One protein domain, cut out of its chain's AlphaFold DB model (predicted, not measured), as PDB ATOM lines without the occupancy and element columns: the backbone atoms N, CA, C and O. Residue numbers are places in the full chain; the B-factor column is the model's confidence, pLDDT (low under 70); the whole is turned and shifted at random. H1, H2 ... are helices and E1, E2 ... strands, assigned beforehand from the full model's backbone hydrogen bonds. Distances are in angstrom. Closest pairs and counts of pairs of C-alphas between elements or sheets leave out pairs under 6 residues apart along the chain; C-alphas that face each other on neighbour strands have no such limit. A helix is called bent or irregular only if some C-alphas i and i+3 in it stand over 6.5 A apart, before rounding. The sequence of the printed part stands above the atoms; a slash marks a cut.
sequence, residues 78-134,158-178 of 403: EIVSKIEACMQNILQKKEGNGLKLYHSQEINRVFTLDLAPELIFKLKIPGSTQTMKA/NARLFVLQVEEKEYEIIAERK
ATOM      1  N   GLU A  78     -31.636 -18.663  -0.705       96.06
ATOM      2  CA  GLU A  78     -31.013 -17.486  -0.095       96.06
ATOM      3  C   GLU A  78     -29.628 -17.810   0.489       96.06
ATOM      4  O   GLU A  78     -28.675 -17.068   0.250       96.06
ATOM      5  N   ILE A  79     -29.485 -18.952   1.176       96.38
ATOM      6  CA  ILE A  79     -28.182 -19.440   1.659       96.38
ATOM      7  C   ILE A  79     -27.244 -19.688   0.474       96.38
ATOM      8  O   ILE A  79     -26.097 -19.252   0.506       96.38
ATOM      9  N   VAL A  80     -27.732 -20.351  -0.580       96.00
ATOM     10  CA  VAL A  80     -26.960 -20.590  -1.810       96.00
ATOM     11  C   VAL A  80     -26.450 -19.275  -2.401       96.00
ATOM     12  O   VAL A  80     -25.241 -19.106  -2.545       96.00
ATOM     13  N   SER A  81     -27.339 -18.314  -2.651       95.12
ATOM     14  CA  SER A  81     -26.973 -17.017  -3.229       95.12
ATOM     15  C   SER A  81     -26.022 -16.220  -2.337       95.12
ATOM     16  O   SER A  81     -25.151 -15.508  -2.837       95.12
ATOM     17  N   LYS A  82     -26.122 -16.373  -1.011       95.81
ATOM     18  CA  LYS A  82     -25.156 -15.789  -0.079       95.81
ATOM     19  C   LYS A  82     -23.767 -16.414  -0.225       95.81
ATOM     20  O   LYS A  82     -22.784 -15.676  -0.256       95.81
ATOM     21  N   ILE A  83     -23.670 -17.742  -0.329       95.94
ATOM     22  CA  ILE A  83     -22.387 -18.433  -0.552       95.94
ATOM     23  C   ILE A  83     -21.774 -17.990  -1.881       95.94
ATOM     24  O   ILE A  83     -20.587 -17.677  -1.914       95.94
ATOM     25  N   GLU A  84     -22.572 -17.916  -2.949       94.75
ATOM     26  CA  GLU A  84     -22.131 -17.449  -4.270       94.75
ATOM     27  C   GLU A  84     -21.563 -16.025  -4.191       94.75
ATOM     28  O   GLU A  84     -20.427 -15.790  -4.606       94.75
ATOM     29  N   ALA A  85     -22.290 -15.097  -3.560       93.94
ATOM     30  CA  ALA A  85     -21.839 -13.719  -3.360       93.94
ATOM     31  C   ALA A  85     -20.565 -13.615  -2.496       93.94
ATOM     32  O   ALA A  85     -19.767 -12.690  -2.661       93.94
ATOM     33  N   CYS A  86     -20.357 -14.559  -1.577       95.12
ATOM     34  CA  CYS A  86     -19.187 -14.624  -0.703       95.12
ATOM     35  C   CYS A  86     -18.046 -15.496  -1.257       95.12
ATOM     36  O   CYS A  86     -16.999 -15.570  -0.609       95.12
ATOM     37  N   MET A  87     -18.193 -16.134  -2.423       93.56
ATOM     38  CA  MET A  87     -17.257 -17.161  -2.902       93.56
ATOM     39  C   MET A  87     -15.816 -16.646  -2.981       93.56
ATOM     40  O   MET A  87     -14.900 -17.281  -2.460       93.56
ATOM     41  N   GLN A  88     -15.602 -15.449  -3.534       91.75
ATOM     42  CA  GLN A  88     -14.264 -14.848  -3.608       91.75
ATOM     43  C   GLN A  88     -13.641 -14.636  -2.216       91.75
ATOM     44  O   GLN A  88     -12.463 -14.937  -2.014       91.75
ATOM     45  N   ASN A  89     -14.430 -14.201  -1.229       93.25
ATOM     46  CA  ASN A  89     -13.967 -14.041   0.153       93.25
ATOM     47  C   ASN A  89     -13.610 -15.393   0.787       93.25
ATOM     48  O   ASN A  89     -12.553 -15.516   1.411       93.25
ATOM     49  N   ILE A  90     -14.429 -16.427   0.559       92.94
ATOM     50  CA  ILE A  90     -14.175 -17.800   1.026       92.94
ATOM     51  C   ILE A  90     -12.842 -18.315   0.460       92.94
ATOM     52  O   ILE A  90     -11.980 -18.788   1.207       92.94
ATOM     53  N   LEU A  91     -12.626 -18.180  -0.851       89.75
ATOM     54  CA  LEU A  91     -11.404 -18.644  -1.514       89.75
ATOM     55  C   LEU A  91     -10.160 -17.893  -1.008       89.75
ATOM     56  O   LEU A  91      -9.143 -18.529  -0.707       89.75
ATOM     57  N   GLN A  92     -10.267 -16.571  -0.836       89.69
ATOM     58  CA  GLN A  92      -9.187 -15.681  -0.385       89.69
ATOM     59  C   GLN A  92      -8.987 -15.645   1.140       89.69
ATOM     60  O   GLN A  92      -8.131 -14.899   1.611       89.69
ATOM     61  N   LYS A  93      -9.744 -16.437   1.913       90.75
ATOM     62  CA  LYS A  93      -9.695 -16.464   3.388       90.75
ATOM     63  C   LYS A  93      -9.964 -15.094   4.032       90.75
ATOM     64  O   LYS A  93      -9.339 -14.738   5.028       90.75
ATOM     65  N   LYS A  94     -10.888 -14.322   3.459       91.56
ATOM     66  CA  LYS A  94     -11.321 -13.026   3.994       91.56
ATOM     67  C   LYS A  94     -12.688 -13.167   4.646       91.56
ATOM     68  O   LYS A  94     -13.575 -13.801   4.087       91.56
ATOM     69  N   GLU A  95     -12.855 -12.562   5.813       91.50
ATOM     70  CA  GLU A  95     -14.166 -12.414   6.447       91.50
ATOM     71  C   GLU A  95     -14.894 -11.174   5.910       91.50
ATOM     72  O   GLU A  95     -14.284 -10.294   5.299       91.50
ATOM     73  N   GLY A  96     -16.209 -11.106   6.125       88.31
ATOM     74  CA  GLY A  96     -17.040  -9.974   5.705       88.31
ATOM     75  C   GLY A  96     -18.356 -10.405   5.068       88.31
ATOM     76  O   GLY A  96     -18.529 -11.556   4.675       88.31
ATOM     77  N   ASN A  97     -19.309  -9.476   4.963       86.25
ATOM     78  CA  ASN A  97     -20.660  -9.746   4.457       86.25
ATOM     79  C   ASN A  97     -21.359 -10.904   5.194       86.25
ATOM     80  O   ASN A  97     -22.020 -11.706   4.550       86.25
ATOM     81  N   GLY A  98     -21.209 -11.031   6.515       89.19
ATOM     82  CA  GLY A  98     -21.847 -12.115   7.279       89.19
ATOM     83  C   GLY A  98     -21.143 -13.476   7.199       89.19
ATOM     84  O   GLY A  98     -21.591 -14.428   7.832       89.19
ATOM     85  N   LEU A  99     -20.033 -13.576   6.458       94.69
ATOM     86  CA  LEU A  99     -19.151 -14.741   6.437       94.69
ATOM     87  C   LEU A  99     -18.181 -14.701   7.621       94.69
ATOM     88  O   LEU A  99     -17.442 -13.727   7.780       94.69
ATOM     89  N   LYS A 100     -18.122 -15.803   8.372       93.88
ATOM     90  CA  LYS A 100     -17.096 -16.060   9.391       93.88
ATOM     91  C   LYS A 100     -16.325 -17.331   9.051       93.88
ATOM     92  O   LYS A 100     -16.940 -18.354   8.739       93.88
ATOM     93  N   LEU A 101     -14.998 -17.282   9.128       90.00
ATOM     94  CA  LEU A 101     -14.120 -18.403   8.792       90.00
ATOM     95  C   LEU A 101     -13.680 -19.156  10.055       90.00
ATOM     96  O   LEU A 101     -13.412 -18.570  11.099       90.00
ATOM     97  N   TYR A 102     -13.568 -20.476   9.942       81.69
ATOM     98  CA  TYR A 102     -13.035 -21.369  10.968       81.69
ATOM     99  C   TYR A 102     -11.878 -22.150  10.352       81.69
ATOM    100  O   TYR A 102     -12.016 -22.677   9.255       81.69
ATOM    101  N   HIS A 103     -10.745 -22.246  11.053       67.38
ATOM    102  CA  HIS A 103      -9.669 -23.198  10.733       67.38
ATOM    103  C   HIS A 103      -9.322 -23.301   9.223       67.38
ATOM    104  O   HIS A 103      -9.218 -24.392   8.663       67.38
ATOM    105  N   SER A 104      -9.172 -22.156   8.541       63.69
ATOM    106  CA  SER A 104      -8.950 -22.086   7.087       63.69
ATOM    107  C   SER A 104      -7.537 -22.525   6.686       63.69
ATOM    108  O   SER A 104      -6.613 -21.712   6.561       63.69
ATOM    109  N   GLN A 105      -7.376 -23.819   6.421       69.00
ATOM    110  CA  GLN A 105      -6.154 -24.398   5.855       69.00
ATOM    111  C   GLN A 105      -5.950 -23.968   4.393       69.00
ATOM    112  O   GLN A 105      -6.775 -23.267   3.813       69.00
ATOM    113  N   GLU A 106      -4.826 -24.315   3.767       72.50
ATOM    114  CA  GLU A 106      -4.580 -23.971   2.354       72.50
ATOM    115  C   GLU A 106      -5.644 -24.549   1.418       72.50
ATOM    116  O   GLU A 106      -6.204 -23.818   0.598       72.50
ATOM    117  N   ILE A 107      -6.001 -25.818   1.618       79.94
ATOM    118  CA  ILE A 107      -6.891 -26.568   0.723       79.94
ATOM    119  C   ILE A 107      -8.326 -26.715   1.238       79.94
ATOM    120  O   ILE A 107      -9.216 -26.999   0.442       79.94
ATOM    121  N   ASN A 108      -8.568 -26.495   2.532       85.06
ATOM    122  CA  ASN A 108      -9.886 -26.617   3.155       85.06
ATOM    123  C   ASN A 108     -10.400 -25.239   3.588       85.06
ATOM    124  O   ASN A 108      -9.636 -24.392   4.061       85.06
ATOM    125  N   ARG A 109     -11.699 -25.005   3.427       90.88
ATOM    126  CA  ARG A 109     -12.417 -23.841   3.948       90.88
ATOM    127  C   ARG A 109     -13.553 -24.344   4.815       90.88
ATOM    128  O   ARG A 109     -14.395 -25.102   4.339       90.88
ATOM    129  N   VAL A 110     -13.571 -23.908   6.066       92.31
ATOM    130  CA  VAL A 110     -14.682 -24.145   6.985       92.31
ATOM    131  C   VAL A 110     -15.238 -22.784   7.365       92.31
ATOM    132  O   VAL A 110     -14.478 -21.880   7.709       92.31
ATOM    133  N   PHE A 111     -16.544 -22.589   7.236       94.31
ATOM    134  CA  PHE A 111     -17.148 -21.276   7.436       94.31
ATOM    135  C   PHE A 111     -18.594 -21.356   7.912       94.31
ATOM    136  O   PHE A 111     -19.248 -22.389   7.788       94.31
ATOM    137  N   THR A 112     -19.096 -20.254   8.459       95.50
ATOM    138  CA  THR A 112     -20.515 -20.069   8.797       95.50
ATOM    139  C   THR A 112     -21.032 -18.795   8.147       95.50
ATOM    140  O   THR A 112     -20.254 -17.882   7.858       95.50
ATOM    141  N   LEU A 113     -22.349 -18.719   7.974       96.31
ATOM    142  CA  LEU A 113     -23.044 -17.520   7.516       96.31
ATOM    143  C   LEU A 113     -23.971 -17.014   8.615       96.31
ATOM    144  O   LEU A 113     -24.582 -17.807   9.328       96.31
ATOM    145  N   ASP A 114     -24.108 -15.701   8.716       94.81
ATOM    146  CA  ASP A 114     -25.085 -15.022   9.574       94.81
ATOM    147  C   ASP A 114     -26.537 -15.459   9.320       94.81
ATOM    148  O   ASP A 114     -27.311 -15.573  10.266       94.81
ATOM    149  N   LEU A 115     -26.883 -15.753   8.065       94.69
ATOM    150  CA  LEU A 115     -28.202 -16.244   7.642       94.69
ATOM    151  C   LEU A 115     -28.506 -17.690   8.075       94.69
ATOM    152  O   LEU A 115     -29.661 -18.101   8.025       94.69
ATOM    153  N   ALA A 116     -27.491 -18.464   8.468       94.94
ATOM    154  CA  ALA A 116     -27.634 -19.855   8.907       94.94
ATOM    155  C   ALA A 116     -26.607 -20.180  10.010       94.94
ATOM    156  O   ALA A 116     -25.679 -20.968   9.789       94.94
ATOM    157  N   PRO A 117     -26.714 -19.541  11.192       93.19
ATOM    158  CA  PRO A 117     -25.708 -19.641  12.253       93.19
ATOM    159  C   PRO A 117     -25.599 -21.051  12.860       93.19
ATOM    160  O   PRO A 117     -24.596 -21.384  13.498       93.19
ATOM    161  N   GLU A 118     -26.621 -21.881  12.668       94.50
ATOM    162  CA  GLU A 118     -26.694 -23.272  13.103       94.50
ATOM    163  C   GLU A 118     -26.035 -24.262  12.130       94.50
ATOM    164  O   GLU A 118     -25.997 -25.463  12.421       94.50
ATOM    165  N   LEU A 119     -25.537 -23.789  10.984       95.81
ATOM    166  CA  LEU A 119     -24.849 -24.598   9.983       95.81
ATOM    167  C   LEU A 119     -23.375 -24.211   9.874       95.81
ATOM    168  O   LEU A 119     -23.006 -23.039   9.930       95.81
ATOM    169  N   ILE A 120     -22.533 -25.220   9.670       95.06
ATOM    170  CA  ILE A 120     -21.143 -25.080   9.242       95.06
ATOM    171  C   ILE A 120     -21.048 -25.574   7.803       95.06
ATOM    172  O   ILE A 120     -21.561 -26.636   7.465       95.06
ATOM    173  N   PHE A 121     -20.352 -24.826   6.960       95.88
ATOM    174  CA  PHE A 121     -20.097 -25.183   5.574       95.88
ATOM    175  C   PHE A 121     -18.635 -25.575   5.405       95.88
ATOM    176  O   PHE A 121     -17.736 -24.884   5.892       95.88
ATOM    177  N   LYS A 122     -18.401 -26.682   4.703       94.38
ATOM    178  CA  LYS A 122     -17.070 -27.178   4.358       94.38
ATOM    179  C   LYS A 122     -16.925 -27.225   2.847       94.38
ATOM    180  O   LYS A 122     -17.752 -27.819   2.155       94.38
ATOM    181  N   LEU A 123     -15.859 -26.608   2.359       92.38
ATOM    182  CA  LEU A 123     -15.481 -26.560   0.954       92.38
ATOM    183  C   LEU A 123     -14.014 -26.961   0.826       92.38
ATOM    184  O   LEU A 123     -13.167 -26.491   1.590       92.38
ATOM    185  N   LYS A 124     -13.702 -27.761  -0.191       87.38
ATOM    186  CA  LYS A 124     -12.322 -28.003  -0.599       87.38
ATOM    187  C   LYS A 124     -12.003 -27.234  -1.869       87.38
ATOM    188  O   LYS A 124     -12.812 -27.196  -2.793       87.38
ATOM    189  N   ILE A 125     -10.827 -26.617  -1.913       81.25
ATOM    190  CA  ILE A 125     -10.372 -25.891  -3.098       81.25
ATOM    191  C   ILE A 125     -10.137 -26.904  -4.238       81.25
ATOM    192  O   ILE A 125      -9.474 -27.924  -4.005       81.25
ATOM    193  N   PRO A 126     -10.665 -26.654  -5.454       69.62
ATOM    194  CA  PRO A 126     -10.448 -27.523  -6.608       69.62
ATOM    195  C   PRO A 126      -8.957 -27.799  -6.861       69.62
ATOM    196  O   PRO A 126      -8.136 -26.887  -6.776       69.62
ATOM    197  N   GLY A 127      -8.607 -29.053  -7.170       66.56
ATOM    198  CA  GLY A 127      -7.220 -29.499  -7.401       66.56
ATOM    199  C   GLY A 127      -6.627 -30.397  -6.304       66.56
ATOM    200  O   GLY A 127      -5.529 -30.917  -6.474       66.56
ATOM    201  N   SER A 128      -7.347 -30.628  -5.201       67.19
ATOM    202  CA  SER A 128      -6.983 -31.641  -4.200       67.19
ATOM    203  C   SER A 128      -7.406 -33.057  -4.628       67.19
ATOM    204  O   SER A 128      -8.425 -33.236  -5.289       67.19
ATOM    205  N   THR A 129      -6.649 -34.077  -4.212       69.12
ATOM    206  CA  THR A 129      -6.881 -35.500  -4.534       69.12
ATOM    207  C   THR A 129      -8.129 -36.106  -3.889       69.12
ATOM    208  O   THR A 129      -8.624 -37.126  -4.360       69.12
ATOM    209  N   GLN A 130      -8.656 -35.501  -2.826       73.12
ATOM    210  CA  GLN A 130      -9.817 -36.008  -2.097       73.12
ATOM    211  C   GLN A 130     -10.956 -34.996  -2.162       73.12
ATOM    212  O   GLN A 130     -10.788 -33.879  -1.687       73.12
ATOM    213  N   THR A 131     -12.096 -35.390  -2.727       86.50
ATOM    214  CA  THR A 131     -13.249 -34.512  -2.981       86.50
ATOM    215  C   THR A 131     -14.178 -34.393  -1.769       86.50
ATOM    216  O   THR A 131     -14.143 -35.229  -0.859       86.50
ATOM    217  N   MET A 132     -15.052 -33.380  -1.755       91.56
ATOM    218  CA  MET A 132     -16.070 -33.261  -0.702       91.56
ATOM    219  C   MET A 132     -17.091 -34.396  -0.801       91.56
ATOM    220  O   MET A 132     -17.569 -34.882   0.223       91.56
ATOM    221  N   LYS A 133     -17.354 -34.909  -2.005       91.38
ATOM    222  CA  LYS A 133     -18.141 -36.131  -2.194       91.38
ATOM    223  C   LYS A 133     -17.543 -37.346  -1.480       91.38
ATOM    224  O   LYS A 133     -18.286 -38.079  -0.831       91.38
ATOM    225  N   ALA A 134     -16.226 -37.549  -1.551       89.62
ATOM    226  CA  ALA A 134     -15.566 -38.643  -0.833       89.62
ATOM    227  C   ALA A 134     -15.700 -38.478   0.691       89.62
ATOM    228  O   ALA A 134     -16.022 -39.440   1.390       89.62
ATOM    229  N   ASN A 158     -25.485 -34.095  11.492       96.56
ATOM    230  CA  ASN A 158     -26.348 -34.153  10.314       96.56
ATOM    231  C   ASN A 158     -25.739 -33.300   9.199       96.56
ATOM    232  O   ASN A 158     -25.292 -32.181   9.450       96.56
ATOM    233  N   ALA A 159     -25.712 -33.825   7.982       97.38
ATOM    234  CA  ALA A 159     -25.002 -33.223   6.875       97.38
ATOM    235  C   ALA A 159     -25.689 -33.449   5.530       97.38
ATOM    236  O   ALA A 159     -26.294 -34.493   5.265       97.38
ATOM    237  N   ARG A 160     -25.521 -32.476   4.636       96.50
ATOM    238  CA  ARG A 160     -25.969 -32.544   3.247       96.50
ATOM    239  C   ARG A 160     -24.877 -32.038   2.314       96.50
ATOM    240  O   ARG A 160     -24.367 -30.936   2.494       96.50
ATOM    241  N   LEU A 161     -24.577 -32.831   1.291       96.31
ATOM    242  CA  LEU A 161     -23.767 -32.413   0.152       96.31
ATOM    243  C   LEU A 161     -24.646 -31.684  -0.870       96.31
ATOM    244  O   LEU A 161     -25.744 -32.144  -1.200       96.31
ATOM    245  N   PHE A 162     -24.158 -30.567  -1.392       95.44
ATOM    246  CA  PHE A 162     -24.741 -29.873  -2.534       95.44
ATOM    247  C   PHE A 162     -23.634 -29.287  -3.410       95.44
ATOM    248  O   PHE A 162     -22.463 -29.261  -3.031       95.44
ATOM    249  N   VAL A 163     -24.014 -28.867  -4.609       93.81
ATOM    250  CA  VAL A 163     -23.093 -28.382  -5.631       93.81
ATOM    251  C   VAL A 163     -23.504 -26.971  -6.023       93.81
ATOM    252  O   VAL A 163     -24.689 -26.718  -6.243       93.81
ATOM    253  N   LEU A 164     -22.528 -26.070  -6.103       93.12
ATOM    254  CA  LEU A 164     -22.693 -24.703  -6.588       93.12
ATOM    255  C   LEU A 164     -21.932 -24.501  -7.890       93.12
ATOM    256  O   LEU A 164     -20.837 -25.034  -8.060       93.12
ATOM    257  N   GLN A 165     -22.498 -23.689  -8.775       90.38
ATOM    258  CA  GLN A 165     -21.857 -23.257 -10.012       90.38
ATOM    259  C   GLN A 165     -21.547 -21.765  -9.894       90.38
ATOM    260  O   GLN A 165     -22.462 -20.945  -9.862       90.38
ATOM    261  N   VAL A 166     -20.264 -21.407  -9.810       88.88
ATOM    262  CA  VAL A 166     -19.804 -20.012  -9.708       88.88
ATOM    263  C   VAL A 166     -18.741 -19.773 -10.767       88.88
ATOM    264  O   VAL A 166     -17.736 -20.476 -10.781       88.88
ATOM    265  N   GLU A 167     -18.952 -18.786 -11.644       84.06
ATOM    266  CA  GLU A 167     -17.998 -18.423 -12.708       84.06
ATOM    267  C   GLU A 167     -17.540 -19.652 -13.531       84.06
ATOM    268  O   GLU A 167     -16.347 -19.883 -13.717       84.06
ATOM    269  N   GLU A 168     -18.503 -20.478 -13.970       84.38
ATOM    270  CA  GLU A 168     -18.297 -21.729 -14.736       84.38
ATOM    271  C   GLU A 168     -17.540 -22.845 -13.990       84.38
ATOM    272  O   GLU A 168     -17.184 -23.868 -14.581       84.38
ATOM    273  N   LYS A 169     -17.302 -22.681 -12.685       88.75
ATOM    274  CA  LYS A 169     -16.667 -23.690 -11.837       88.75
ATOM    275  C   LYS A 169     -17.668 -24.342 -10.904       88.75
ATOM    276  O   LYS A 169     -18.466 -23.681 -10.241       88.75
ATOM    277  N   GLU A 170     -17.523 -25.655 -10.798       90.38
ATOM    278  CA  GLU A 170     -18.276 -26.475  -9.869       90.38
ATOM    279  C   GLU A 170     -17.587 -26.527  -8.499       90.38
ATOM    280  O   GLU A 170     -16.400 -26.852  -8.391       90.38
ATOM    281  N   TYR A 171     -18.351 -26.240  -7.447       92.00
ATOM    282  CA  TYR A 171     -17.914 -26.325  -6.060       92.00
ATOM    283  C   TYR A 171     -18.816 -27.287  -5.288       92.00
ATOM    284  O   TYR A 171     -19.997 -27.019  -5.073       92.00
ATOM    285  N   GLU A 172     -18.249 -28.405  -4.842       94.31
ATOM    286  CA  GLU A 172     -18.909 -29.322  -3.915       94.31
ATOM    287  C   GLU A 172     -18.816 -28.771  -2.484       94.31
ATOM    288  O   GLU A 172     -17.721 -28.482  -1.998       94.31
ATOM    289  N   ILE A 173     -19.948 -28.652  -1.789       95.69
ATOM    290  CA  ILE A 173     -20.017 -28.111  -0.426       95.69
ATOM    291  C   ILE A 173     -20.813 -29.060   0.462       95.69
ATOM    292  O   ILE A 173     -21.905 -29.502   0.099       95.69
ATOM    293  N   ILE A 174     -20.286 -29.350   1.653       96.94
ATOM    294  CA  ILE A 174     -21.055 -30.009   2.713       96.94
ATOM    295  C   ILE A 174     -21.562 -28.937   3.675       96.94
ATOM    296  O   ILE A 174     -20.764 -28.196   4.246       96.94
ATOM    297  N   ALA A 175     -22.879 -28.874   3.868       97.50
ATOM    298  CA  ALA A 175     -23.493 -28.195   5.003       97.50
ATOM    299  C   ALA A 175     -23.690 -29.203   6.139       97.50
ATOM    300  O   ALA A 175     -24.344 -30.226   5.941       97.50
ATOM    301  N   GLU A 176     -23.151 -28.910   7.317       96.69
ATOM    302  CA  GLU A 176     -23.255 -29.720   8.529       96.69
ATOM    303  C   GLU A 176     -23.998 -28.944   9.618       96.69
ATOM    304  O   GLU A 176     -23.801 -27.736   9.771       96.69
ATOM    305  N   ARG A 177     -24.816 -29.624  10.425       96.06
ATOM    306  CA  ARG A 177     -25.337 -29.043  11.664       96.06
ATOM    307  C   ARG A 177     -24.159 -28.716  12.570       96.06
ATOM    308  O   ARG A 177     -23.364 -29.592  12.910       96.06
ATOM    309  N   LYS A 178     -24.092 -27.469  13.021       92.94
ATOM    310  CA  LYS A 178     -23.140 -27.053  14.041       92.94
ATOM    311  C   LYS A 178     -23.447 -27.781  15.349       92.94
ATOM    312  O   LYS A 178     -24.543 -27.655  15.890       92.94
TER     313      LYS A 178
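AT A GLANCE: This is residues 78 to 134 and 158 to 178 of the 403 residues of an uncharacterized protein of Parachlamydia acanthamoebae (UniProt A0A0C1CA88). A strongly twisted sheet of five strands curls round one helix, H1, making two layers. The 78 printed residues run H1 E1 E2 E3 E4 E5, class mixed. The sheet's order is E1 - E2 - E3 - E5 - E4, all antiparallel; E1 E2 E3 form a meander, each strand the antiparallel neighbour of the one before. The whole is compact, radius of gyration of the C-alphas 11.4 A, spanning 30 by 27 by 23 A.

IN THESE COORDINATES: E1 is residues 99 to 102, E2 108 to 113, E3 116 to 124, bending by 75 degrees at residue 119, E4 159 to 166, and E5 169 to 177, 25.6 A long, ending at C-alpha 177 at (-25.337, -29.043, 11.664). H1, residues 78 to 91, 19.7 A, begins at C-alpha (-31.013, -17.486, -0.095); it is irregular, C-alphas 85 and 88 being 7.7 A apart.

HOW THE PARTS SIT: Within hydrogen-bond range are N 120 and O 176 between E3 and E5, 2.8 A, and, in the hairpins, N 100 and O 112, 3.0 A, N 111 and O 121, 2.9 A, and N 160 and O 175, 2.9 A. Edge strands E1 and E4 are apart. H1 is on the sheet; its closest C-alphas to E4 are Glu 84 and Val 166, 6.4 A. In H1, 8 of 10 O i to N i+4 pairs are within range.

THE WHOLE: Residues 135 to 157 are not printed; C-alphas 134 and 158 are 16.1 A apart. No link printed whole is long. Residues 103 to 105 and 126 to 129 have pLDDT under 70.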